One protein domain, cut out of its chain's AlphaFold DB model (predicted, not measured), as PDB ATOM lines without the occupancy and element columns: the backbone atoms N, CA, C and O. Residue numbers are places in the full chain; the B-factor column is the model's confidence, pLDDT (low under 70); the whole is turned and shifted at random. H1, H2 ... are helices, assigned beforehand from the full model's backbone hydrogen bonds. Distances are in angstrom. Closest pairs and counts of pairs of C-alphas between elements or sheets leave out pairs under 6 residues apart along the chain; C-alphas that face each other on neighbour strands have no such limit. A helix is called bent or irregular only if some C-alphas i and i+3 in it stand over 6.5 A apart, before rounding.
ATOM      1  N   ILE A   2     344.197 296.178 458.656       76.56
ATOM      2  CA  ILE A   2     343.676 297.561 458.569       76.56
ATOM      3  C   ILE A   2     343.694 298.105 457.127       76.56
ATOM      4  O   ILE A   2     342.675 298.580 456.640       76.56
ATOM      5  N   ALA A   3     344.800 297.932 456.393       77.81
ATOM      6  CA  ALA A   3     344.893 298.358 454.991       77.81
ATOM      7  C   ALA A   3     343.883 297.657 454.055       77.81
ATOM      8  O   ALA A   3     343.344 298.290 453.153       77.81
ATOM      9  N   LEU A   4     343.573 296.377 454.299       82.94
ATOM     10  CA  LEU A   4     342.574 295.624 453.527       82.94
ATOM     11  C   LEU A   4     341.147 296.117 453.812       82.94
ATOM     12  O   LEU A   4     340.318 296.168 452.905       82.94
ATOM     13  N   ILE A   5     340.870 296.530 455.052       84.75
ATOM     14  CA  ILE A   5     339.585 297.129 455.438       84.75
ATOM     15  C   ILE A   5     339.410 298.487 454.745       84.75
ATOM     16  O   ILE A   5     338.371 298.728 454.145       84.75
ATOM     17  N   PHE A   6     340.433 299.347 454.738       81.50
ATOM     18  CA  PHE A   6     340.361 300.625 454.018       81.50
ATOM     19  C   PHE A   6     340.193 300.440 452.507       81.50
ATOM     20  O   PHE A   6     339.370 301.120 451.896       81.50
ATOM     21  N   PHE A   7     340.931 299.503 451.908       86.44
ATOM     22  CA  PHE A   7     340.848 299.244 450.472       86.44
ATOM     23  C   PHE A   7     339.472 298.700 450.065       86.44
ATOM     24  O   PHE A   7     338.906 299.133 449.064       86.44
ATOM     25  N   SER A   8     338.894 297.805 450.871       82.94
ATOM     26  CA  SER A   8     337.542 297.281 450.640       82.94
ATOM     27  C   SER A   8     336.456 298.340 450.846       82.94
ATOM     28  O   SER A   8     335.550 298.426 450.020       82.94
ATOM     29  N   LEU A   9     336.570 299.203 451.864       82.88
ATOM     30  CA  LEU A   9     335.647 300.329 452.056       82.88
ATOM     31  C   LEU A   9     335.702 301.316 450.884       82.88
ATOM     32  O   LEU A   9     334.664 301.766 450.402       82.88
ATOM     33  N   PHE A  10     336.909 301.632 450.408       82.19
ATOM     34  CA  PHE A  10     337.106 302.516 449.262       82.19
ATOM     35  C   PHE A  10     336.529 301.908 447.980       82.19
ATOM     36  O   PHE A  10     335.782 302.577 447.269       82.19
ATOM     37  N   ALA A  11     336.804 300.628 447.717       84.38
ATOM     38  CA  ALA A  11     336.248 299.919 446.569       84.38
ATOM     39  C   ALA A  11     334.713 299.876 446.614       84.38
ATOM     40  O   ALA A  11     334.068 300.143 445.603       84.38
ATOM     41  N   LEU A  12     334.119 299.618 447.786       84.06
ATOM     42  CA  LEU A  12     332.668 299.619 447.974       84.06
ATOM     43  C   LEU A  12     332.067 301.013 447.745       84.06
ATOM     44  O   LEU A  12     331.023 301.133 447.107       84.06
ATOM     45  N   LEU A  13     332.735 302.068 448.219       79.62
ATOM     46  CA  LEU A  13     332.317 303.452 448.006       79.62
ATOM     47  C   LEU A  13     332.345 303.820 446.517       79.62
ATOM     48  O   LEU A  13     331.361 304.351 446.004       79.62
ATOM     49  N   VAL A  14     333.423 303.475 445.809       81.06
ATOM     50  CA  VAL A  14     333.534 303.667 444.355       81.06
ATOM     51  C   VAL A  14     332.440 302.890 443.622       81.06
ATOM     52  O   VAL A  14     331.753 303.459 442.775       81.06
ATOM     53  N   LEU A  15     332.212 301.624 443.981       81.44
ATOM     54  CA  LEU A  15     331.175 300.792 443.368       81.44
ATOM     55  C   LEU A  15     329.771 301.368 443.600       81.44
ATOM     56  O   LEU A  15     328.951 301.389 442.687       81.44
ATOM     57  N   CYS A  16     329.504 301.882 444.801       75.38
ATOM     58  CA  CYS A  16     328.230 302.500 445.159       75.38
ATOM     59  C   CYS A  16     327.994 303.796 444.365       75.38
ATOM     60  O   CYS A  16     326.907 304.005 443.823       75.38
ATOM     61  N   VAL A  17     329.029 304.631 444.218       70.19
ATOM     62  CA  VAL A  17     328.999 305.840 443.378       70.19
ATOM     63  C   VAL A  17     328.738 305.487 441.912       70.19
ATOM     64  O   VAL A  17     327.842 306.071 441.298       70.19
ATOM     65  N   LEU A  18     329.453 304.500 441.363       72.31
ATOM     66  CA  LEU A  18     329.263 304.032 439.985       72.31
ATOM     67  C   LEU A  18     327.864 303.448 439.769       72.31
ATOM     68  O   LEU A  18     327.214 303.748 438.771       72.31
ATOM     69  N   TRP A  19     327.355 302.668 440.720       71.88
ATOM     70  CA  TRP A  19     326.020 302.088 440.641       71.88
ATOM     71  C   TRP A  19     324.913 303.143 440.723       71.88
ATOM     72  O   TRP A  19     323.935 303.068 439.979       71.88
ATOM     73  N   MET A  20     325.066 304.167 441.569       63.19
ATOM     74  CA  MET A  20     324.141 305.305 441.621       63.19
ATOM     75  C   MET A  20     324.192 306.168 440.354       63.19
ATOM     76  O   MET A  20     323.159 306.702 439.934       63.19
ATOM     77  N   ALA A  21     325.365 306.296 439.728       62.62
ATOM     78  CA  ALA A  21     325.506 306.935 438.426       62.62
ATOM     79  C   ALA A  21     324.779 306.122 437.338       62.62
ATOM     80  O   ALA A  21     323.903 306.664 436.663       62.62
ATOM     81  N   ALA A  22     325.030 304.810 437.268       62.38
ATOM     82  CA  ALA A  22     324.449 303.895 436.282       62.38
ATOM     83  C   ALA A  22     322.928 303.704 436.438       62.38
ATOM     84  O   ALA A  22     322.191 303.709 435.454       62.38
ATOM     85  N   ARG A  23     322.397 303.624 437.667       56.12
ATOM     86  CA  ARG A  23     320.939 303.574 437.907       56.12
ATOM     87  C   ARG A  23     320.205 304.829 437.427       56.12
ATOM     88  O   ARG A  23     318.994 304.784 437.213       56.12
ATOM     89  N   GLY A  24     320.918 305.940 437.250       52.06
ATOM     90  CA  GLY A  24     320.388 307.150 436.632       52.06
ATOM     91  C   GLY A  24     320.037 306.974 435.151       52.06
ATOM     92  O   GLY A  24     319.106 307.642 434.708       52.06
ATOM     93  N   MET A  25     320.702 306.057 434.440       50.69
ATOM     94  CA  MET A  25     320.591 305.863 432.985       50.69
ATOM     95  C   MET A  25     319.364 305.035 432.558       50.69
ATOM     96  O   MET A  25     318.931 305.121 431.417       50.69
ATOM     97  N   HIS A  26     318.767 304.242 433.458       47.56
ATOM     98  CA  HIS A  26     317.680 303.307 433.110       47.56
ATOM     99  C   HIS A  26     316.267 303.914 433.059       47.56
ATOM    100  O   HIS A  26     315.312 303.213 432.731       47.56
ATOM    101  N   ARG A  27     316.094 305.198 433.384       52.53
ATOM    102  CA  ARG A  27     314.815 305.901 433.183       52.53
ATOM    103  C   ARG A  27     314.928 306.649 431.858       52.53
ATOM    104  O   ARG A  27     315.922 307.340 431.687       52.53
ATOM    105  N   GLY A  28     313.965 306.438 430.954       56.81
ATOM    106  CA  GLY A  28     314.028 306.773 429.521       56.81
ATOM    107  C   GLY A  28     314.516 308.182 429.157       56.81
ATOM    108  O   GLY A  28     314.658 309.046 430.019       56.81
ATOM    109  N   ARG A  29     314.777 308.398 427.857       62.38
ATOM    110  CA  ARG A  29     315.247 309.681 427.298       62.38
ATOM    111  C   ARG A  29     314.406 310.836 427.851       62.38
ATOM    112  O   ARG A  29     313.220 310.905 427.556       62.38
ATOM    113  N   ALA A  30     315.019 311.701 428.656       69.19
ATOM    114  CA  ALA A  30     314.392 312.943 429.090       69.19
ATOM    115  C   ALA A  30     314.635 313.995 428.004       69.19
ATOM    116  O   ALA A  30     315.791 314.249 427.659       69.19
ATOM    117  N   SER A  31     313.561 314.563 427.458       76.19
ATOM    118  CA  SER A  31     313.636 315.711 426.547       76.19
ATOM    119  C   SER A  31     313.649 317.022 427.339       76.19
ATOM    120  O   SER A  31     313.276 317.048 428.516       76.19
ATOM    121  N   LEU A  32     314.017 318.124 426.682       77.50
ATOM    122  CA  LEU A  32     313.769 319.475 427.200       77.50
ATOM    123  C   LEU A  32     312.287 319.702 427.536       77.50
ATOM    124  O   LEU A  32     311.978 320.406 428.494       77.50
ATOM    125  N   ASP A  33     311.376 319.058 426.812       80.25
ATOM    126  CA  ASP A  33     309.930 319.223 427.005       80.25
ATOM    127  C   ASP A  33     309.427 318.600 428.317       80.25
ATOM    128  O   ASP A  33     308.426 319.031 428.888       80.25
ATOM    129  N   ASP A  34     310.139 317.594 428.837       81.62
ATOM    130  CA  ASP A  34     309.805 316.937 430.102       81.62
ATOM    131  C   ASP A  34     310.290 317.722 431.329       81.62
ATOM    132  O   ASP A  34     309.905 317.422 432.463       81.62
ATOM    133  N   LEU A  35     311.150 318.717 431.121       82.44
ATOM    134  CA  LEU A  35     311.880 319.415 432.174       82.44
ATOM    135  C   LEU A  35     310.965 320.145 433.165       82.44
ATOM    136  O   LEU A  35     311.157 319.939 434.361       82.44
ATOM    137  N   PRO A  36     309.917 320.881 432.739       83.62
ATOM    138  CA  PRO A  36     308.986 321.523 433.672       83.62
ATOM    139  C   PRO A  36     308.232 320.536 434.572       83.62
ATOM    140  O   PRO A  36     307.782 320.902 435.652       83.62
ATOM    141  N   ARG A  37     308.077 319.280 434.132       85.50
ATOM    142  CA  ARG A  37     307.399 318.223 434.893       85.50
ATOM    143  C   ARG A  37     308.351 317.485 435.833       85.50
ATOM    144  O   ARG A  37     307.922 316.990 436.872       85.50
ATOM    145  N   LEU A  38     309.611 317.336 435.433       86.25
ATOM    146  CA  LEU A  38     310.595 316.529 436.150       86.25
ATOM    147  C   LEU A  38     311.468 317.344 437.102       86.25
ATOM    148  O   LEU A  38     311.951 316.771 438.074       86.25
ATOM    149  N   ALA A  39     311.703 318.626 436.831       87.75
ATOM    150  CA  ALA A  39     312.514 319.491 437.674       87.75
ATOM    151  C   ALA A  39     311.805 319.854 438.986       87.75
ATOM    152  O   ALA A  39     310.580 319.891 439.078       87.75
ATOM    153  N   GLN A  40     312.603 320.119 440.013       90.25
ATOM    154  CA  GLN A  40     312.157 320.652 441.292       90.25
ATOM    155  C   GLN A  40     312.617 322.105 441.414       90.25
ATOM    156  O   GLN A  40     313.789 322.378 441.163       90.25
ATOM    157  N   PRO A  41     311.753 323.037 441.836       88.56
ATOM    158  CA  PRO A  41     312.142 324.433 441.964       88.56
ATOM    159  C   PRO A  41     313.205 324.607 443.058       88.56
ATOM    160  O   PRO A  41     313.078 324.084 444.175       88.56
ATOM    161  N   VAL A  42     314.249 325.366 442.723       88.50
ATOM    162  CA  VAL A  42     315.345 325.737 443.619       88.50
ATOM    163  C   VAL A  42     315.467 327.256 443.635       88.50
ATOM    164  O   VAL A  42     315.843 327.869 442.640       88.50
ATOM    165  N   ASP A  43     315.193 327.858 444.790       89.75
ATOM    166  CA  ASP A  43     315.555 329.249 445.045       89.75
ATOM    167  C   ASP A  43     317.062 329.327 445.330       89.75
ATOM    168  O   ASP A  43     317.542 329.012 446.424       89.75
ATOM    169  N   LEU A  44     317.828 329.672 444.296       84.00
ATOM    170  CA  LEU A  44     319.280 329.741 444.393       84.00
ATOM    171  C   LEU A  44     319.734 330.861 445.333       84.00
ATOM    172  O   LEU A  44     320.752 330.697 445.999       84.00
ATOM    173  N   GLU A  45     318.997 331.965 445.420       86.25
ATOM    174  CA  GLU A  45     319.353 333.094 446.278       86.25
ATOM    175  C   GLU A  45     319.185 332.719 447.753       86.25
ATOM    176  O   GLU A  45     320.125 332.854 448.539       86.25
ATOM    177  N   ALA A  46     318.045 332.118 448.107       87.75
ATOM    178  CA  ALA A  46     317.820 331.582 449.447       87.75
ATOM    179  C   ALA A  46     318.862 330.514 449.807       87.75
ATOM    180  O   ALA A  46     319.402 330.505 450.916       87.75
ATOM    181  N   PHE A  47     319.196 329.633 448.861       86.12
ATOM    182  CA  PHE A  47     320.225 328.626 449.076       86.12
ATOM    183  C   PHE A  47     321.610 329.238 449.315       86.12
ATOM    184  O   PHE A  47     322.312 328.803 450.228       86.12
ATOM    185  N   LEU A  48     322.002 330.238 448.521       83.69
ATOM    186  CA  LEU A  48     323.273 330.949 448.667       83.69
ATOM    187  C   LEU A  48     323.361 331.671 450.014       83.69
ATOM    188  O   LEU A  48     324.400 331.589 450.665       83.69
ATOM    189  N   ASN A  49     322.262 332.274 450.468       86.38
ATOM    190  CA  ASN A  49     322.176 332.893 451.788       86.38
ATOM    191  C   ASN A  49     322.333 331.868 452.928       86.38
ATOM    192  O   ASN A  49     323.026 332.108 453.917       86.38
ATOM    193  N   LEU A  50     321.740 330.675 452.789       86.31
ATOM    194  CA  LEU A  50     321.878 329.609 453.789       86.31
ATOM    195  C   LEU A  50     323.333 329.154 453.970       86.31
ATOM    196  O   LEU A  50     323.731 328.835 455.093       86.31
ATOM    197  N   VAL A  51     324.114 329.135 452.885       83.19
ATOM    198  CA  VAL A  51     325.509 328.662 452.857       83.19
ATOM    199  C   VAL A  51     326.558 329.763 453.047       83.19
ATOM    200  O   VAL A  51     327.758 329.462 452.986       83.19
ATOM    201  N   ASP A  52     326.133 331.009 453.260       83.56
ATOM    202  CA  ASP A  52     327.027 332.147 453.456       83.56
ATOM    203  C   ASP A  52     327.687 332.097 454.852       83.56
ATOM    204  O   ASP A  52     326.993 332.130 455.874       83.56
ATOM    205  N   PRO A  53     329.031 332.021 454.940       81.81
ATOM    206  CA  PRO A  53     329.726 332.067 456.223       81.81
ATOM    207  C   PRO A  53     329.546 333.394 456.978       81.81
ATOM    208  O   PRO A  53     329.629 333.388 458.208       81.81
ATOM    209  N   ALA A  54     329.314 334.516 456.287       85.88
ATOM    210  CA  ALA A  54     329.097 335.812 456.932       85.88
ATOM    211  C   ALA A  54     327.806 335.810 457.764       85.88
ATOM    212  O   ALA A  54     327.782 336.332 458.879       85.88
ATOM    213  N   GLU A  55     326.776 335.137 457.261       86.00
ATOM    214  CA  GLU A  55     325.491 334.997 457.934       86.00
ATOM    215  C   GLU A  55     325.611 334.132 459.203       86.00
ATOM    216  O   GLU A  55     325.084 334.485 460.257       86.00
ATOM    217  N   GLU A  56     326.387 333.039 459.171       85.31
ATOM    218  CA  GLU A  56     326.665 332.250 460.386       85.31
ATOM    219  C   GLU A  56     327.420 333.079 461.441       85.31
ATOM    220  O   GLU A  56     327.119 332.989 462.636       85.31
ATOM    221  N   MET A  57     328.388 333.902 461.017       86.94
ATOM    222  CA  MET A  57     329.122 334.796 461.921       86.94
ATOM    223  C   MET A  57     328.206 335.843 462.553       86.94
ATOM    224  O   MET A  57     328.314 336.096 463.754       86.94
ATOM    225  N   TYR A  58     327.299 336.421 461.765       90.06
ATOM    226  CA  TYR A  58     326.308 337.374 462.248       90.06
ATOM    227  C   TYR A  58     325.406 336.743 463.314       90.06
ATOM    228  O   TYR A  58     325.285 337.290 464.412       90.06
ATOM    229  N   LEU A  59     324.857 335.557 463.041       89.12
ATOM    230  CA  LEU A  59     324.006 334.824 463.981       89.12
ATOM    231  C   LEU A  59     324.743 334.482 465.279       89.12
ATOM    232  O   LEU A  59     324.200 334.682 466.362       89.12
ATOM    233  N   ARG A  60     326.001 334.031 465.193       88.69
ATOM    234  CA  ARG A  60     326.815 333.718 466.379       88.69
ATOM    235  C   ARG A  60     327.078 334.946 467.255       88.69
ATOM    236  O   ARG A  60     327.226 334.797 468.462       88.69
ATOM    237  N   ALA A  61     327.177 336.133 466.660       91.88
ATOM    238  CA  ALA A  61     327.444 337.372 467.388       91.88
ATOM    239  C   ALA A  61     326.194 337.976 468.054       91.88
ATOM    240  O   ALA A  61     326.338 338.715 469.025       91.88
ATOM    241  N   HIS A  62     324.995 337.682 467.541       93.81
ATOM    242  CA  HIS A  62     323.752 338.345 467.964       93.81
ATOM    243  C   HIS A  62     322.774 337.441 468.721       93.81
ATOM    244  O   HIS A  62     321.803 337.951 469.276       93.81
ATOM    245  N   LEU A  63     323.008 336.127 468.763       92.44
ATOM    246  CA  LEU A  63     322.125 335.175 469.433       92.44
ATOM    247  C   LEU A  63     322.765 334.573 470.690       92.44
ATOM    248  O   LEU A  63     323.978 334.337 470.719       92.44
ATOM    249  N   PRO A  64     321.953 334.248 471.711       93.19
ATOM    250  CA  PRO A  64     322.352 333.329 472.769       93.19
ATOM    251  C   PRO A  64     322.843 331.993 472.197       93.19
ATOM    252  O   PRO A  64     322.419 331.561 471.124       93.19
ATOM    253  N   ALA A  65     323.735 331.315 472.923       88.56
ATOM    254  CA  ALA A  65     324.362 330.082 472.445       88.56
ATOM    255  C   ALA A  65     323.347 328.971 472.113       88.56
ATOM    256  O   ALA A  65     323.523 328.282 471.108       88.56
ATOM    257  N   ASP A  66     322.292 328.819 472.917       88.56
ATOM    258  CA  ASP A  66     321.273 327.784 472.710       88.56
ATOM    259  C   ASP A  66     320.428 328.072 471.456       88.56
ATOM    260  O   ASP A  66     320.336 327.214 470.572       88.56
ATOM    261  N   ASP A  67     319.941 329.309 471.304       91.62
ATOM    262  CA  ASP A  67     319.197 329.767 470.119       91.62
ATOM    263  C   ASP A  67     320.041 329.648 468.841       91.62
ATOM    264  O   ASP A  67     319.563 329.223 467.785       91.62
ATOM    265  N   PHE A  68     321.334 329.980 468.930       89.75
ATOM    266  CA  PHE A  68     322.270 329.830 467.821       89.75
ATOM    267  C   PHE A  68     322.392 328.369 467.372       89.75
ATOM    268  O   PHE A  68     322.422 328.097 466.169       89.75
ATOM    269  N   VAL A  69     322.476 327.417 468.307       88.56
ATOM    270  CA  VAL A  69     322.593 325.988 467.978       88.56
ATOM    271  C   VAL A  69     321.333 325.479 467.285       88.56
ATOM    272  O   VAL A  69     321.448 324.748 466.298       88.56
ATOM    273  N   GLU A  70     320.156 325.867 467.772       90.56
ATOM    274  CA  GLU A  70     318.875 325.481 467.181       90.56
ATOM    275  C   GLU A  70     318.730 326.035 465.759       90.56
ATOM    276  O   GLU A  70     318.601 325.264 464.804       90.56
ATOM    277  N   ILE A  71     318.901 327.350 465.583       90.50
ATOM    278  CA  ILE A  71     318.817 328.008 464.271       90.50
ATOM    279  C   ILE A  71     319.857 327.440 463.300       90.50
ATOM    280  O   ILE A  71     319.564 327.207 462.126       90.50
ATOM    281  N   ARG A  72     321.079 327.159 463.766       88.00
ATOM    282  CA  ARG A  72     322.118 326.551 462.926       88.00
ATOM    283  C   ARG A  72     321.723 325.152 462.451       88.00
ATOM    284  O   ARG A  72     322.001 324.818 461.300       88.00
ATOM    285  N   ARG A  73     321.087 324.330 463.291       89.56
ATOM    286  CA  ARG A  73     320.603 323.001 462.882       89.56
ATOM    287  C   ARG A  73     319.515 323.107 461.823       89.56
ATOM    288  O   ARG A  73     319.637 322.440 460.798       89.56
ATOM    289  N   GLU A  74     318.534 323.982 462.021       91.38
ATOM    290  CA  GLU A  74     317.476 324.238 461.036       91.38
ATOM    291  C   GLU A  74     318.054 324.685 459.686       91.38
ATOM    292  O   GLU A  74     317.708 324.142 458.634       91.38
ATOM    293  N   ARG A  75     319.044 325.588 459.700       90.69
ATOM    294  CA  ARG A  75     319.758 326.000 458.480       90.69
ATOM    295  C   ARG A  75     320.447 324.828 457.784       90.69
ATOM    296  O   ARG A  75     320.355 324.704 456.564       90.69
ATOM    297  N   LEU A  76     321.128 323.951 458.524       89.50
ATOM    298  CA  LEU A  76     321.779 322.770 457.944       89.50
ATOM    299  C   LEU A  76     320.762 321.754 457.394       89.50
ATOM    300  O   LEU A  76     321.025 321.148 456.352       89.50
ATOM    301  N   HIS A  77     319.604 321.589 458.037       91.94
ATOM    302  CA  HIS A  77     318.502 320.783 457.508       91.94
ATOM    303  C   HIS A  77     317.970 321.354 456.190       91.94
ATOM    304  O   HIS A  77     317.880 320.616 455.206       91.94
ATOM    305  N   ALA A  78     317.733 322.667 456.126       92.19
ATOM    306  CA  ALA A  78     317.332 323.342 454.896       92.19
ATOM    307  C   ALA A  78     318.378 323.153 453.783       92.19
ATOM    308  O   ALA A  78     318.036 322.777 452.663       92.19
ATOM    309  N   VAL A  79     319.674 323.303 454.086       90.12
ATOM    310  CA  VAL A  79     320.755 323.036 453.118       90.12
ATOM    311  C   VAL A  79     320.681 321.608 452.570       90.12
ATOM    312  O   VAL A  79     320.848 321.421 451.364       90.12
ATOM    313  N   LEU A  80     320.445 320.596 453.414       91.00
ATOM    314  CA  LEU A  80     320.321 319.201 452.970       91.00
ATOM    315  C   LEU A  80     319.116 318.990 452.045       91.00
ATOM    316  O   LEU A  80     319.217 318.222 451.084       91.00
ATOM    317  N   GLU A  81     318.006 319.677 452.305       92.44
ATOM    318  CA  GLU A  81     316.820 319.639 451.451       92.44
ATOM    319  C   GLU A  81     317.096 320.264 450.077       92.44
ATOM    320  O   GLU A  81     316.903 319.607 449.049       92.44
ATOM    321  N   TYR A  82     317.631 321.488 450.049       91.00
ATOM    322  CA  TYR A  82     318.031 322.176 448.818       91.00
ATOM    323  C   TYR A  82     319.031 321.344 448.008       91.00
ATOM    324  O   TYR A  82     318.858 321.130 446.810       91.00
ATOM    325  N   LEU A  83     320.037 320.780 448.678       89.69
ATOM    326  CA  LEU A  83     321.007 319.857 448.096       89.69
ATOM    327  C   LEU A  83     320.336 318.636 447.446       89.69
ATOM    328  O   LEU A  83     320.773 318.181 446.385       89.69
ATOM    329  N   GLY A  84     319.286 318.097 448.070       90.38
ATOM    330  CA  GLY A  84     318.467 317.020 447.520       90.38
ATOM    331  C   GLY A  84     317.799 317.415 446.204       90.38
ATOM    332  O   GLY A  84     317.942 316.690 445.215       90.38
ATOM    333  N   ARG A  85     317.158 318.589 446.174       91.62
ATOM    334  CA  ARG A  85     316.496 319.140 444.980       91.62
ATOM    335  C   ARG A  85     317.486 319.412 443.851       91.62
ATOM    336  O   ARG A  85     317.308 318.926 442.736       91.62
ATOM    337  N   CYS A  86     318.605 320.070 444.149       90.44
ATOM    338  CA  CYS A  86     319.660 320.315 443.168       90.44
ATOM    339  C   CYS A  86     320.225 319.006 442.592       90.44
ATOM    340  O   CYS A  86     320.491 318.909 441.394       90.44
ATOM    341  N   ARG A  87     320.426 317.976 443.431       88.75
ATOM    342  CA  ARG A  87     320.918 316.660 442.986       88.75
ATOM    343  C   ARG A  87     319.922 315.975 442.053       88.75
ATOM    344  O   ARG A  87     320.344 315.319 441.099       88.75
ATOM    345  N   HIS A  88     318.629 316.107 442.340       89.94
ATOM    346  CA  HIS A  88     317.556 315.614 441.483       89.94
ATOM    347  C   HIS A  88     317.565 316.330 440.128       89.94
ATOM    348  O   HIS A  88     317.671 315.662 439.100       89.94
ATOM    349  N   ASN A  89     317.591 317.665 440.119       90.81
ATOM    350  CA  ASN A  89     317.666 318.458 438.889       90.81
ATOM    351  C   ASN A  89     318.901 318.108 438.059       90.81
ATOM    352  O   ASN A  89     318.784 317.838 436.870       90.81
ATOM    353  N   ALA A  90     320.075 317.997 438.683       89.88
ATOM    354  CA  ALA A  90     321.292 317.582 437.988       89.88
ATOM    355  C   ALA A  90     321.172 316.181 437.362       89.88
ATOM    356  O   ALA A  90     321.759 315.926 436.316       89.88
ATOM    357  N   ALA A  91     320.408 315.261 437.959       88.69
ATOM    358  CA  ALA A  91     320.147 313.953 437.358       88.69
ATOM    359  C   ALA A  91     319.208 314.034 436.142       88.69
ATOM    360  O   ALA A  91     319.386 313.268 435.197       88.69
ATOM    361  N   VAL A  92     318.231 314.944 436.155       89.44
ATOM    362  CA  VAL A  92     317.369 315.226 434.995       89.44
ATOM    363  C   VAL A  92     318.195 315.868 433.875       89.44
ATOM    364  O   VAL A  92     318.196 315.367 432.754       89.44
ATOM    365  N   LEU A  93     318.969 316.906 434.198       89.62
ATOM    366  CA  LEU A  93     319.820 317.641 433.258       89.62
ATOM    367  C   LEU A  93     320.920 316.781 432.636       89.62
ATOM    368  O   LEU A  93     321.244 316.952 431.465       89.62
ATOM    369  N   LEU A  94     321.450 315.815 433.389       89.31
ATOM    370  CA  LEU A  94     322.371 314.815 432.859       89.31
ATOM    371  C   LEU A  94     321.760 314.073 431.661       89.31
ATOM    372  O   LEU A  94     322.396 313.983 430.616       89.31
ATOM    373  N   ARG A  95     320.513 313.600 431.781       87.12
ATOM    374  CA  ARG A  95     319.829 312.871 430.699       87.12
ATOM    375  C   ARG A  95     319.513 313.759 429.501       87.12
ATOM    376  O   ARG A  95     319.584 313.301 428.367       87.12
ATOM    377  N   VAL A  96     319.176 315.022 429.757       88.31
ATOM    378  CA  VAL A  96     318.963 316.026 428.707       88.31
ATOM    379  C   VAL A  96     320.259 316.251 427.926       88.31
ATOM    380  O   VAL A  96     320.249 316.243 426.699       88.31
ATOM    381  N   GLY A  97     321.392 316.380 428.623       88.44
ATOM    382  CA  GLY A  97     322.709 316.489 427.996       88.44
ATOM    383  C   GLY A  97     323.099 315.235 427.204       88.44
ATOM    384  O   GLY A  97     323.582 315.354 426.082       88.44
ATOM    385  N   GLU A  98     322.834 314.036 427.735       89.19
ATOM    386  CA  GLU A  98     323.041 312.761 427.024       89.19
ATOM    387  C   GLU A  98     322.198 312.681 425.740       89.19
ATOM    388  O   GLU A  98     322.684 312.229 424.704       89.19
ATOM    389  N   ALA A  99     320.948 313.153 425.777       87.94
ATOM    390  CA  ALA A  99     320.099 313.233 424.592       87.94
ATOM    391  C   ALA A  99     320.625 314.264 423.577       87.94
ATOM    392  O   ALA A  99     320.643 313.985 422.379       87.94
ATOM    393  N   ALA A 100     321.104 315.420 424.044       87.94
ATOM    394  CA  ALA A 100     321.662 316.477 423.202       87.94
ATOM    395  C   ALA A 100     322.952 316.058 422.474       87.94
ATOM    396  O   ALA A 100     323.164 316.470 421.336       87.94
ATOM    397  N   GLN A 101     323.778 315.197 423.077       87.56
ATOM    398  CA  GLN A 101     324.981 314.649 422.430       87.56
ATOM    399  C   GLN A 101     324.679 313.814 421.179       87.56
ATOM    400  O   GLN A 101     325.533 313.699 420.306       87.56
ATOM    401  N   ALA A 102     323.476 313.243 421.075       86.69
ATOM    402  CA  ALA A 102     323.044 312.500 419.893       86.69
ATOM    403  C   ALA A 102     322.530 313.409 418.757       86.69
ATOM    404  O   ALA A 102     322.075 312.900 417.732       86.69
ATOM    405  N   SER A 103     322.561 314.735 418.938       86.94
ATOM    406  CA  SER A 103     322.132 315.694 417.922       86.94
ATOM    407  C   SER A 103     323.060 315.669 416.698       86.94
ATOM    408  O   SER A 103     324.279 315.612 416.861       86.94
ATOM    409  N   PRO A 104     322.517 315.768 415.472       88.00
ATOM    410  CA  PRO A 104     323.321 315.928 414.261       88.00
ATOM    411  C   PRO A 104     324.004 317.304 414.164       88.00
ATOM    412  O   PRO A 104     324.928 317.461 413.371       88.00
ATOM    413  N   ASP A 105     323.567 318.294 414.951       92.00
ATOM    414  CA  ASP A 105     324.209 319.608 415.034       92.00
ATOM    415  C   ASP A 105     325.415 319.565 415.998       92.00
ATOM    416  O   ASP A 105     325.223 319.342 417.204       92.00
ATOM    417  N   PRO A 106     326.648 319.830 415.514       90.25
ATOM    418  CA  PRO A 106     327.849 319.835 416.344       90.25
ATOM    419  C   PRO A 106     327.792 320.816 417.521       90.25
ATOM    420  O   PRO A 106     328.317 320.506 418.591       90.25
ATOM    421  N   ALA A 107     327.155 321.981 417.363       90.94
ATOM    422  CA  ALA A 107     327.069 322.981 418.428       90.94
ATOM    423  C   ALA A 107     326.214 322.472 419.596       90.94
ATOM    424  O   ALA A 107     326.578 322.622 420.764       90.94
ATOM    425  N   ILE A 108     325.104 321.803 419.277       88.69
ATOM    426  CA  ILE A 108     324.214 321.184 420.260       88.69
ATOM    427  C   ILE A 108     324.899 319.989 420.933       88.69
ATOM    428  O   ILE A 108     324.795 319.833 422.151       88.69
ATOM    429  N   ALA A 109     325.624 319.169 420.169       89.75
ATOM    430  CA  ALA A 109     326.329 318.013 420.712       89.75
ATOM    431  C   ALA A 109     327.419 318.418 421.723       89.75
ATOM    432  O   ALA A 109     327.509 317.825 422.800       89.75
ATOM    433  N   VAL A 110     328.195 319.467 421.421       91.94
ATOM    434  CA  VAL A 110     329.213 320.021 422.333       91.94
ATOM    435  C   VAL A 110     328.570 320.596 423.596       91.94
ATOM    436  O   VAL A 110     328.968 320.230 424.700       91.94
ATOM    437  N   ALA A 111     327.520 321.412 423.461       89.44
ATOM    438  CA  ALA A 111     326.802 321.950 424.617       89.44
ATOM    439  C   ALA A 111     326.180 320.838 425.491       89.44
ATOM    440  O   ALA A 111     326.157 320.938 426.721       89.44
ATOM    441  N   GLY A 112     325.719 319.746 424.874       89.38
ATOM    442  CA  GLY A 112     325.259 318.544 425.569       89.38
ATOM    443  C   GLY A 112     326.370 317.847 426.359       89.38
ATOM    444  O   GLY A 112     326.150 317.440 427.502       89.38
ATOM    445  N   ALA A 113     327.574 317.737 425.792       88.50
ATOM    446  CA  ALA A 113     328.744 317.182 426.476       88.50
ATOM    447  C   ALA A 113     329.156 318.022 427.694       88.50
ATOM    448  O   ALA A 113     329.374 317.471 428.779       88.50
ATOM    449  N   ASP A 114     329.166 319.347 427.550       91.06
ATOM    450  CA  ASP A 114     329.465 320.268 428.648       91.06
ATOM    451  C   ASP A 114     328.438 320.151 429.782       91.06
ATOM    452  O   ASP A 114     328.807 320.110 430.963       91.06
ATOM    453  N   LEU A 115     327.145 320.035 429.446       90.25
ATOM    454  CA  LEU A 115     326.081 319.867 430.439       90.25
ATOM    455  C   LEU A 115     326.242 318.556 431.215       90.25
ATOM    456  O   LEU A 115     326.124 318.549 432.443       90.25
ATOM    457  N   VAL A 116     326.558 317.460 430.523       88.19
ATOM    458  CA  VAL A 116     326.832 316.161 431.153       88.19
ATOM    459  C   VAL A 116     328.014 316.258 432.113       88.19
ATOM    460  O   VAL A 116     327.908 315.821 433.263       88.19
ATOM    461  N   ALA A 117     329.120 316.871 431.689       87.31
ATOM    462  CA  ALA A 117     330.307 317.030 432.523       87.31
ATOM    463  C   ALA A 117     330.016 317.857 433.789       87.31
ATOM    464  O   ALA A 117     330.400 317.463 434.900       87.31
ATOM    465  N   ALA A 118     329.292 318.973 433.649       86.25
ATOM    466  CA  ALA A 118     328.893 319.817 434.771       86.25
ATOM    467  C   ALA A 118     327.955 319.073 435.739       86.25
ATOM    468  O   ALA A 118     328.200 319.061 436.951       86.25
ATOM    469  N   ALA A 119     326.923 318.404 435.217       87.62
ATOM    470  CA  ALA A 119     325.936 317.672 436.006       87.62
ATOM    471  C   ALA A 119     326.546 316.474 436.756       87.62
ATOM    472  O   ALA A 119     326.256 316.280 437.940       87.62
ATOM    473  N   LEU A 120     327.426 315.695 436.115       85.69
ATOM    474  CA  LEU A 120     328.148 314.590 436.760       85.69
ATOM    475  C   LEU A 120     329.043 315.088 437.885       85.69
ATOM    476  O   LEU A 120     328.971 314.573 439.003       85.69
ATOM    477  N   THR A 121     329.848 316.116 437.602       85.69
ATOM    478  CA  THR A 121     330.725 316.732 438.601       85.69
ATOM    479  C   THR A 121     329.901 317.154 439.811       85.69
ATOM    480  O   THR A 121     330.195 316.754 440.937       85.69
ATOM    481  N   PHE A 122     328.812 317.889 439.592       86.88
ATOM    482  CA  PHE A 122     327.929 318.319 440.667       86.88
ATOM    483  C   PHE A 122     327.323 317.148 441.447       86.88
ATOM    484  O   PHE A 122     327.353 317.171 442.677       86.88
ATOM    485  N   ARG A 123     326.830 316.096 440.776       85.44
ATOM    486  CA  ARG A 123     326.263 314.915 441.454       85.44
ATOM    487  C   ARG A 123     327.278 314.270 442.392       85.44
ATOM    488  O   ARG A 123     326.929 314.034 443.546       85.44
ATOM    489  N   LEU A 124     328.520 314.072 441.952       81.94
ATOM    490  CA  LEU A 124     329.583 313.511 442.793       81.94
ATOM    491  C   LEU A 124     329.843 314.376 444.033       81.94
ATOM    492  O   LEU A 124     329.806 313.874 445.157       81.94
ATOM    493  N   TYR A 125     330.013 315.690 443.860       81.75
ATOM    494  CA  TYR A 125     330.189 316.607 444.993       81.75
ATOM    495  C   TYR A 125     328.974 316.609 445.929       81.75
ATOM    496  O   TYR A 125     329.132 316.576 447.149       81.75
ATOM    497  N   SER A 126     327.762 316.596 445.371       83.88
ATOM    498  CA  SER A 126     326.515 316.609 446.135       83.88
ATOM    499  C   SER A 126     326.301 315.336 446.959       83.88
ATOM    500  O   SER A 126     325.582 315.373 447.952       83.88
ATOM    501  N   MET A 127     326.886 314.203 446.554       82.88
ATOM    502  CA  MET A 127     326.836 312.944 447.306       82.88
ATOM    503  C   MET A 127     327.800 312.954 448.491       82.88
ATOM    504  O   MET A 127     327.510 312.355 449.521       82.88
ATOM    505  N   LEU A 128     328.929 313.653 448.356       82.25
ATOM    506  CA  LEU A 128     329.945 313.745 449.402       82.25
ATOM    507  C   LEU A 128     329.645 314.851 450.419       82.25
ATOM    508  O   LEU A 128     330.060 314.755 451.569       82.25
ATOM    509  N   LEU A 129     328.919 315.897 450.023       83.12
ATOM    510  CA  LEU A 129     328.647 317.042 450.889       83.12
ATOM    511  C   LEU A 129     327.896 316.703 452.195       83.12
ATOM    512  O   LEU A 129     328.293 317.236 453.233       83.12
ATOM    513  N   PRO A 130     326.901 315.794 452.222       86.75
ATOM    514  CA  PRO A 130     326.250 315.387 453.465       86.75
ATOM    515  C   PRO A 130     327.229 314.823 454.501       86.75
ATOM    516  O   PRO A 130     327.049 315.066 455.688       86.75
ATOM    517  N   LEU A 131     328.313 314.160 454.071       83.12
ATOM    518  CA  LEU A 131     329.354 313.655 454.981       83.12
ATOM    519  C   LEU A 131     330.045 314.783 455.761       83.12
ATOM    520  O   LEU A 131     330.554 314.542 456.849       83.12
ATOM    521  N   LYS A 132     330.053 316.010 455.220       82.31
ATOM    522  CA  LYS A 132     330.537 317.207 455.920       82.31
ATOM    523  C   LYS A 132     329.455 317.865 456.775       82.31
ATOM    524  O   LYS A 132     329.767 318.382 457.840       82.31
ATOM    525  N   ILE A 133     328.198 317.837 456.328       85.12
ATOM    526  CA  ILE A 133     327.081 318.508 457.010       85.12
ATOM    527  C   ILE A 133     326.630 317.746 458.264       85.12
ATOM    528  O   ILE A 133     326.404 318.371 459.298       85.12
ATOM    529  N   TYR A 134     326.545 316.410 458.216       86.56
ATOM    530  CA  TYR A 134     326.062 315.609 459.349       86.56
ATOM    531  C   TYR A 134     326.874 315.805 460.641       86.56
ATOM    532  O   TYR A 134     326.257 316.008 461.687       86.56
ATOM    533  N   PRO A 135     328.222 315.835 460.620       83.25
ATOM    534  CA  PRO A 135     328.995 316.197 461.806       83.25
ATOM    535  C   PRO A 135     328.646 317.589 462.352       83.25
ATOM    536  O   PRO A 135     328.615 317.771 463.565       83.25
ATOM    537  N   GLY A 136     328.332 318.557 461.487       82.44
ATOM    538  CA  GLY A 136     327.946 319.915 461.883       82.44
ATOM    539  C   GLY A 136     326.608 320.003 462.628       82.44
ATOM    540  O   GLY A 136     326.452 320.897 463.462       82.44
ATOM    541  N   LEU A 137     325.683 319.064 462.386       83.12
ATOM    542  CA  LEU A 137     324.416 318.942 463.128       83.12
ATOM    543  C   LEU A 137     324.635 318.470 464.574       83.12
ATOM    544  O   LEU A 137     323.911 318.880 465.487       83.12
ATOM    545  N   VAL A 138     325.647 317.625 464.783       81.81
ATOM    546  CA  VAL A 138     325.998 317.065 466.096       81.81
ATOM    547  C   VAL A 138     326.923 318.011 466.865       81.81
ATOM    548  O   VAL A 138     326.707 318.253 468.050       81.81
ATOM    549  N   PHE A 139     327.922 318.590 466.192       78.19
ATOM    550  CA  PHE A 139     328.945 319.439 466.802       78.19
ATOM    551  C   PHE A 139     328.735 320.922 466.454       78.19
ATOM    552  O   PHE A 139     328.998 321.378 465.336       78.19
ATOM    553  N   ALA A 140     328.311 321.696 467.460       68.06
ATOM    554  CA  ALA A 140     327.996 323.125 467.362       68.06
ATOM    555  C   ALA A 140     329.172 324.025 466.908       68.06
ATOM    556  O   ALA A 140     328.954 325.117 466.390       68.06
ATOM    557  N   GLY A 141     330.420 323.570 467.085       65.94
ATOM    558  CA  GLY A 141     331.632 324.365 466.841       65.94
ATOM    559  C   GLY A 141     332.252 324.245 465.444       65.94
ATOM    560  O   GLY A 141     333.269 324.882 465.183       65.94
ATOM    561  N   MET A 142     331.698 323.425 464.546       67.12
ATOM    562  CA  MET A 142     332.308 323.177 463.233       67.12
ATOM    563  C   MET A 142     331.822 324.190 462.187       67.12
ATOM    564  O   MET A 142     330.732 324.036 461.642       67.12
ATOM    565  N   SER A 143     332.612 325.210 461.854       65.19
ATOM    566  CA  SER A 143     332.273 326.086 460.725       65.19
ATOM    567  C   SER A 143     332.369 325.310 459.405       65.19
ATOM    568  O   SER A 143     333.371 324.654 459.107       65.19
ATOM    569  N   LEU A 144     331.304 325.349 458.606       66.88
ATOM    570  CA  LEU A 144     331.232 324.668 457.314       66.88
ATOM    571  C   LEU A 144     331.167 325.717 456.207       66.88
ATOM    572  O   LEU A 144     330.136 326.341 455.992       66.88
ATOM    573  N   SER A 145     332.261 325.895 455.462       69.06
ATOM    574  CA  SER A 145     332.210 326.703 454.239       69.06
ATOM    575  C   SER A 145     331.522 325.906 453.131       69.06
ATOM    576  O   SER A 145     332.082 324.951 452.581       69.06
ATOM    577  N   LEU A 146     330.287 326.294 452.820       71.06
ATOM    578  CA  LEU A 146     329.437 325.657 451.813       71.06
ATOM    579  C   LEU A 146     329.318 326.499 450.523       71.06
ATOM    580  O   LEU A 146     328.838 326.003 449.505       71.06
ATOM    581  N   ALA A 147     329.875 327.716 450.506       70.31
ATOM    582  CA  ALA A 147     329.925 328.613 449.345       70.31
ATOM    583  C   ALA A 147     330.441 327.975 448.028       70.31
ATOM    584  O   ALA A 147     329.876 328.247 446.964       70.31
ATOM    585  N   PRO A 148     331.451 327.074 448.026       76.00
ATOM    586  CA  PRO A 148     331.899 326.427 446.792       76.00
ATOM    587  C   PRO A 148     330.839 325.535 446.133       76.00
ATOM    588  O   PRO A 148     331.019 325.131 444.983       76.00
ATOM    589  N   PHE A 149     329.787 325.154 446.854       74.38
ATOM    590  CA  PHE A 149     328.734 324.291 446.341       74.38
ATOM    591  C   PHE A 149     327.671 325.081 445.563       74.38
ATOM    592  O   PHE A 149     327.316 324.658 444.463       74.38
ATOM    593  N   GLY A 150     327.264 326.257 446.052       75.19
ATOM    594  CA  GLY A 150     326.363 327.159 445.323       75.19
ATOM    595  C   GLY A 150     326.887 327.491 443.924       75.19
ATOM    596  O   GLY A 150     326.217 327.222 442.930       75.19
ATOM    597  N   ARG A 151     328.165 327.888 443.827       80.69
ATOM    598  CA  ARG A 151     328.829 328.159 442.534       80.69
ATOM    599  C   ARG A 151     328.877 326.958 441.585       80.69
ATOM    600  O   ARG A 151     328.944 327.119 440.369       80.69
ATOM    601  N   ARG A 152     328.897 325.729 442.116       80.44
ATOM    602  CA  ARG A 152     328.899 324.514 441.284       80.44
ATOM    603  C   ARG A 152     327.512 324.218 440.722       80.44
ATOM    604  O   ARG A 152     327.439 323.788 439.576       80.44
ATOM    605  N   TYR A 153     326.445 324.447 441.489       80.50
ATOM    606  CA  TYR A 153     325.082 324.327 440.964       80.50
ATOM    607  C   TYR A 153     324.788 325.420 439.930       80.50
ATOM    608  O   TYR A 153     324.262 325.132 438.860       80.50
ATOM    609  N   GLU A 154     325.232 326.648 440.197       84.81
ATOM    610  CA  GLU A 154     325.140 327.771 439.261       84.81
ATOM    611  C   GLU A 154     325.803 327.453 437.912       84.81
ATOM    612  O   GLU A 154     325.224 327.706 436.858       84.81
ATOM    613  N   ARG A 155     326.968 326.785 437.924       86.12
ATOM    614  CA  ARG A 155     327.600 326.297 436.692       86.12
ATOM    615  C   ARG A 155     326.685 325.340 435.920       86.12
ATOM    616  O   ARG A 155     326.521 325.533 434.722       86.12
ATOM    617  N   VAL A 156     326.068 324.356 436.583       82.00
ATOM    618  CA  VAL A 156     325.116 323.431 435.932       82.00
ATOM    619  C   VAL A 156     323.966 324.202 435.280       82.00
ATOM    620  O   VAL A 156     323.638 323.938 434.122       82.00
ATOM    621  N   LYS A 157     323.405 325.192 435.986       85.88
ATOM    622  CA  LYS A 157     322.331 326.048 435.471       85.88
ATOM    623  C   LYS A 157     322.778 326.859 434.251       85.88
ATOM    624  O   LYS A 157     322.111 326.815 433.225       85.88
ATOM    625  N   SER A 158     323.946 327.500 434.305       86.81
ATOM    626  CA  SER A 158     324.480 328.298 433.189       86.81
ATOM    627  C   SER A 158     324.729 327.476 431.914       86.81
ATOM    628  O   SER A 158     324.430 327.922 430.803       86.81
ATOM    629  N   THR A 159     325.234 326.244 432.054       83.00
ATOM    630  CA  THR A 159     325.467 325.347 430.915       83.00
ATOM    631  C   THR A 159     324.146 324.866 430.321       83.00
ATOM    632  O   THR A 159     324.002 324.813 429.100       83.00
ATOM    633  N   PHE A 160     323.152 324.585 431.166       86.56
ATOM    634  CA  PHE A 160     321.806 324.263 430.706       86.56
ATOM    635  C   PHE A 160     321.151 325.435 429.969       86.56
ATOM    636  O   PHE A 160     320.606 325.241 428.887       86.56
ATOM    637  N   GLU A 161     321.235 326.650 430.509       88.31
ATOM    638  CA  GLU A 161     320.708 327.845 429.850       88.31
ATOM    639  C   GLU A 161     321.325 328.022 428.462       88.31
ATOM    640  O   GLU A 161     320.608 328.282 427.495       88.31
ATOM    641  N   SER A 162     322.634 327.802 428.342       85.12
ATOM    642  CA  SER A 162     323.350 327.867 427.067       85.12
ATOM    643  C   SER A 162     322.831 326.825 426.068       85.12
ATOM    644  O   SER A 162     322.511 327.176 424.934       85.12
ATOM    645  N   LEU A 163     322.650 325.570 426.497       83.00
ATOM    646  CA  LEU A 163     322.064 324.510 425.668       83.00
ATOM    647  C   LEU A 163     320.611 324.821 425.267       83.00
ATOM    648  O   LEU A 163     320.236 324.644 424.109       83.00
ATOM    649  N   SER A 164     319.797 325.313 426.203       82.75
ATOM    650  CA  SER A 164     318.382 325.622 425.964       82.75
ATOM    651  C   SER A 164     318.198 326.728 424.925       82.75
ATOM    652  O   SER A 164     317.295 326.646 424.099       82.75
ATOM    653  N   ARG A 165     319.093 327.725 424.894       86.88
ATOM    654  CA  ARG A 165     319.082 328.783 423.873       86.88
ATOM    655  C   ARG A 165     319.401 328.247 422.477       86.88
ATOM    656  O   ARG A 165     318.894 328.800 421.508       86.88
ATOM    657  N   LEU A 166     320.213 327.193 422.378       82.62
ATOM    658  CA  LEU A 166     320.558 326.554 421.105       82.62
ATOM    659  C   LEU A 166     319.434 325.642 420.591       82.62
ATOM    660  O   LEU A 166     319.139 325.660 419.403       82.62
ATOM    661  N   GLN A 167     318.794 324.862 421.471       81.19
ATOM    662  CA  GLN A 167     317.747 323.907 421.080       81.19
ATOM    663  C   GLN A 167     316.342 324.525 420.985       81.19
ATOM    664  O   GLN A 167     315.570 324.151 420.107       81.19
ATOM    665  N   ALA A 168     315.995 325.449 421.885       80.06
ATOM    666  CA  ALA A 168     314.646 326.005 422.015       80.06
ATOM    667  C   ALA A 168     314.682 327.483 422.472       80.06
ATOM    668  O   ALA A 168     314.257 327.807 423.586       80.06
ATOM    669  N   PRO A 169     315.163 328.417 421.626       79.88
ATOM    670  CA  PRO A 169     315.376 329.817 422.007       79.88
ATOM    671  C   PRO A 169     314.111 330.533 422.503       79.88
ATOM    672  O   PRO A 169     314.204 331.381 423.388       79.88
ATOM    673  N   ALA A 170     312.931 330.168 421.988       77.19
ATOM    674  CA  ALA A 170     311.652 330.730 422.429       77.19
ATOM    675  C   ALA A 170     311.217 330.249 423.828       77.19
ATOM    676  O   ALA A 170     310.463 330.941 424.508       77.19
ATOM    677  N   GLU A 171     311.700 329.087 424.276       79.12
ATOM    678  CA  GLU A 171     311.301 328.467 425.547       79.12
ATOM    679  C   GLU A 171     312.392 328.509 426.624       79.12
ATOM    680  O   GLU A 171     312.118 328.231 427.794       79.12
ATOM    681  N   ALA A 172     313.611 328.909 426.254       76.19
ATOM    682  CA  ALA A 172     314.791 328.916 427.114       76.19
ATOM    683  C   ALA A 172     314.556 329.608 428.469       76.19
ATOM    684  O   ALA A 172     314.919 329.066 429.511       76.19
ATOM    685  N   GLY A 173     313.884 330.766 428.483       75.62
ATOM    686  CA  GLY A 173     313.587 331.493 429.725       75.62
ATOM    687  C   GLY A 173     312.638 330.737 430.664       75.62
ATOM    688  O   GLY A 173     312.842 330.723 431.875       75.62
ATOM    689  N   ARG A 174     311.633 330.048 430.110       78.44
ATOM    690  CA  ARG A 174     310.675 329.249 430.887       78.44
ATOM    691  C   ARG A 174     311.332 327.989 431.451       78.44
ATOM    692  O   ARG A 174     311.080 327.625 432.594       78.44
ATOM    693  N   LEU A 175     312.187 327.346 430.657       79.56
ATOM    694  CA  LEU A 175     312.927 326.151 431.061       79.56
ATOM    695  C   LEU A 175     313.966 326.462 432.146       79.56
ATOM    696  O   LEU A 175     314.103 325.696 433.093       79.56
ATOM    697  N   ALA A 176     314.653 327.604 432.054       75.62
ATOM    698  CA  ALA A 176     315.613 328.055 433.064       75.62
ATOM    699  C   ALA A 176     314.956 328.424 434.404       75.62
ATOM    700  O   ALA A 176     315.565 328.256 435.461       75.62
ATOM    701  N   ALA A 177     313.710 328.907 434.375       79.44
ATOM    702  CA  ALA A 177     312.937 329.215 435.577       79.44
ATOM    703  C   ALA A 177     312.432 327.959 436.314       79.44
ATOM    704  O   ALA A 177     312.066 328.045 437.483       79.44
ATOM    705  N   ALA A 178     312.408 326.797 435.653       79.38
ATOM    706  CA  ALA A 178     311.934 325.548 436.246       79.38
ATOM    707  C   ALA A 178     312.966 324.855 437.164       79.38
ATOM    708  O   ALA A 178     312.597 323.915 437.871       79.38
ATOM    709  N   ILE A 179     314.237 325.288 437.151       72.62
ATOM    710  CA  ILE A 179     315.379 324.634 437.829       72.62
ATOM    711  C   ILE A 179     316.209 325.545 438.736       72.62
ATOM    712  O   ILE A 179     316.346 326.763 438.462       72.62
TER     713      ILE A 179
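What this domain is: This is residues 2 to 179 of the 179 residues of an uncharacterized protein of Alphaproteobacteria bacterium (UniProt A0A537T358). A long helical hairpin runs the length of the body: H5 is its longest helix, and the bent helix H6 folds back along it, with H7 packed on the arm H6a. The short helices H2, H3 and H4 pack on stretches of H5, H8 packs on H7, and residues 2 to 16 of H1 stick out as a free arm. The 178 printed residues include eight named helices, H1 to H8 in chain order, and no named strand; the class is all helix. The whole is only just compact, close to loose, with a radius of gyration of the C-alphas of 18.7 A and spans of 59 by 47 by 23 A.

Where its parts are: Find C-alpha 65 at (324.362, 330.082, 472.445); from there H5, residues 65 to 101, runs 52.3 A to C-alpha 101 at (324.981, 314.649, 422.430). H6, residues 106 to 138, was assigned as one helix by its hydrogen bonds but is bent, with C-alphas 127 and 130 6.7 A apart: look for arm H6a at residues 106 to 127, 31.7 A long, and arm H6b at 130 to 138, 12.7 A. H7, residues 147 to 167, spans 31.1 A. H1, residues 2 to 23, starts at C-alpha 2 (343.676, 297.561, 458.569) and spans 31.3 A. The short ones are H2 at 32 to 38, irregular with C-alphas 33 and 36 7.1 A apart, H3 at 44 to 50, H4 at 53 to 62 and H8 at 172 to 177.

How they stand to each other: Start at the hub, H5. It touches H6a in a hairpin, closest C-alphas Gln 101 and Ala 109 at 4.0 A, and H6b, Arg 73 and Leu 137 at 5.6 A. H5, H6a and H7 form an up and down bundle, each running against the one before: H6a touches H7 at Ala 118 and Val 156, 5.4 A, while H5 and H7 only just touch, with 3 pairs of C-alphas within 8 A, the closest Cys 86 and Tyr 153 at 7.1 A. With residues 75 to 82 alone H5 touches H3, Leu 50 and Arg 75 coming closest at 6.3 A; with 89 to 96 alone it touches H2, Leu 32 and Val 96 at 6.4 A. H4 and H5, a hairpin, only just touch, with 3 pairs within 8 A, the closest Arg 60 and Phe 68 at 6.2 A. H7 and H8 form a hairpin, Ser 164 and Ala 172 at 5.0 A. H1 is close to but not clearly touching H6a, Val 17 and Leu 124 at 7.7 A. Every O i to N i+4 pair is within hydrogen-bond range in H1, H3, H4, H6a and H8; the counts are 32 of 33 in H5, 15 of 17 in H7, 1 of 3 in H2 with 3 of 4 O i to N i+3 pairs, and 2 of 5 in H6b with 4 of 6.

The domain as a whole: The C-alphas of Pro 64 and Pro 104 are the two farthest apart, 61.0 A. The printed part has no cut and no long link. Look for pLDDT under 70 at residues 20 to 30 and 140 to 145.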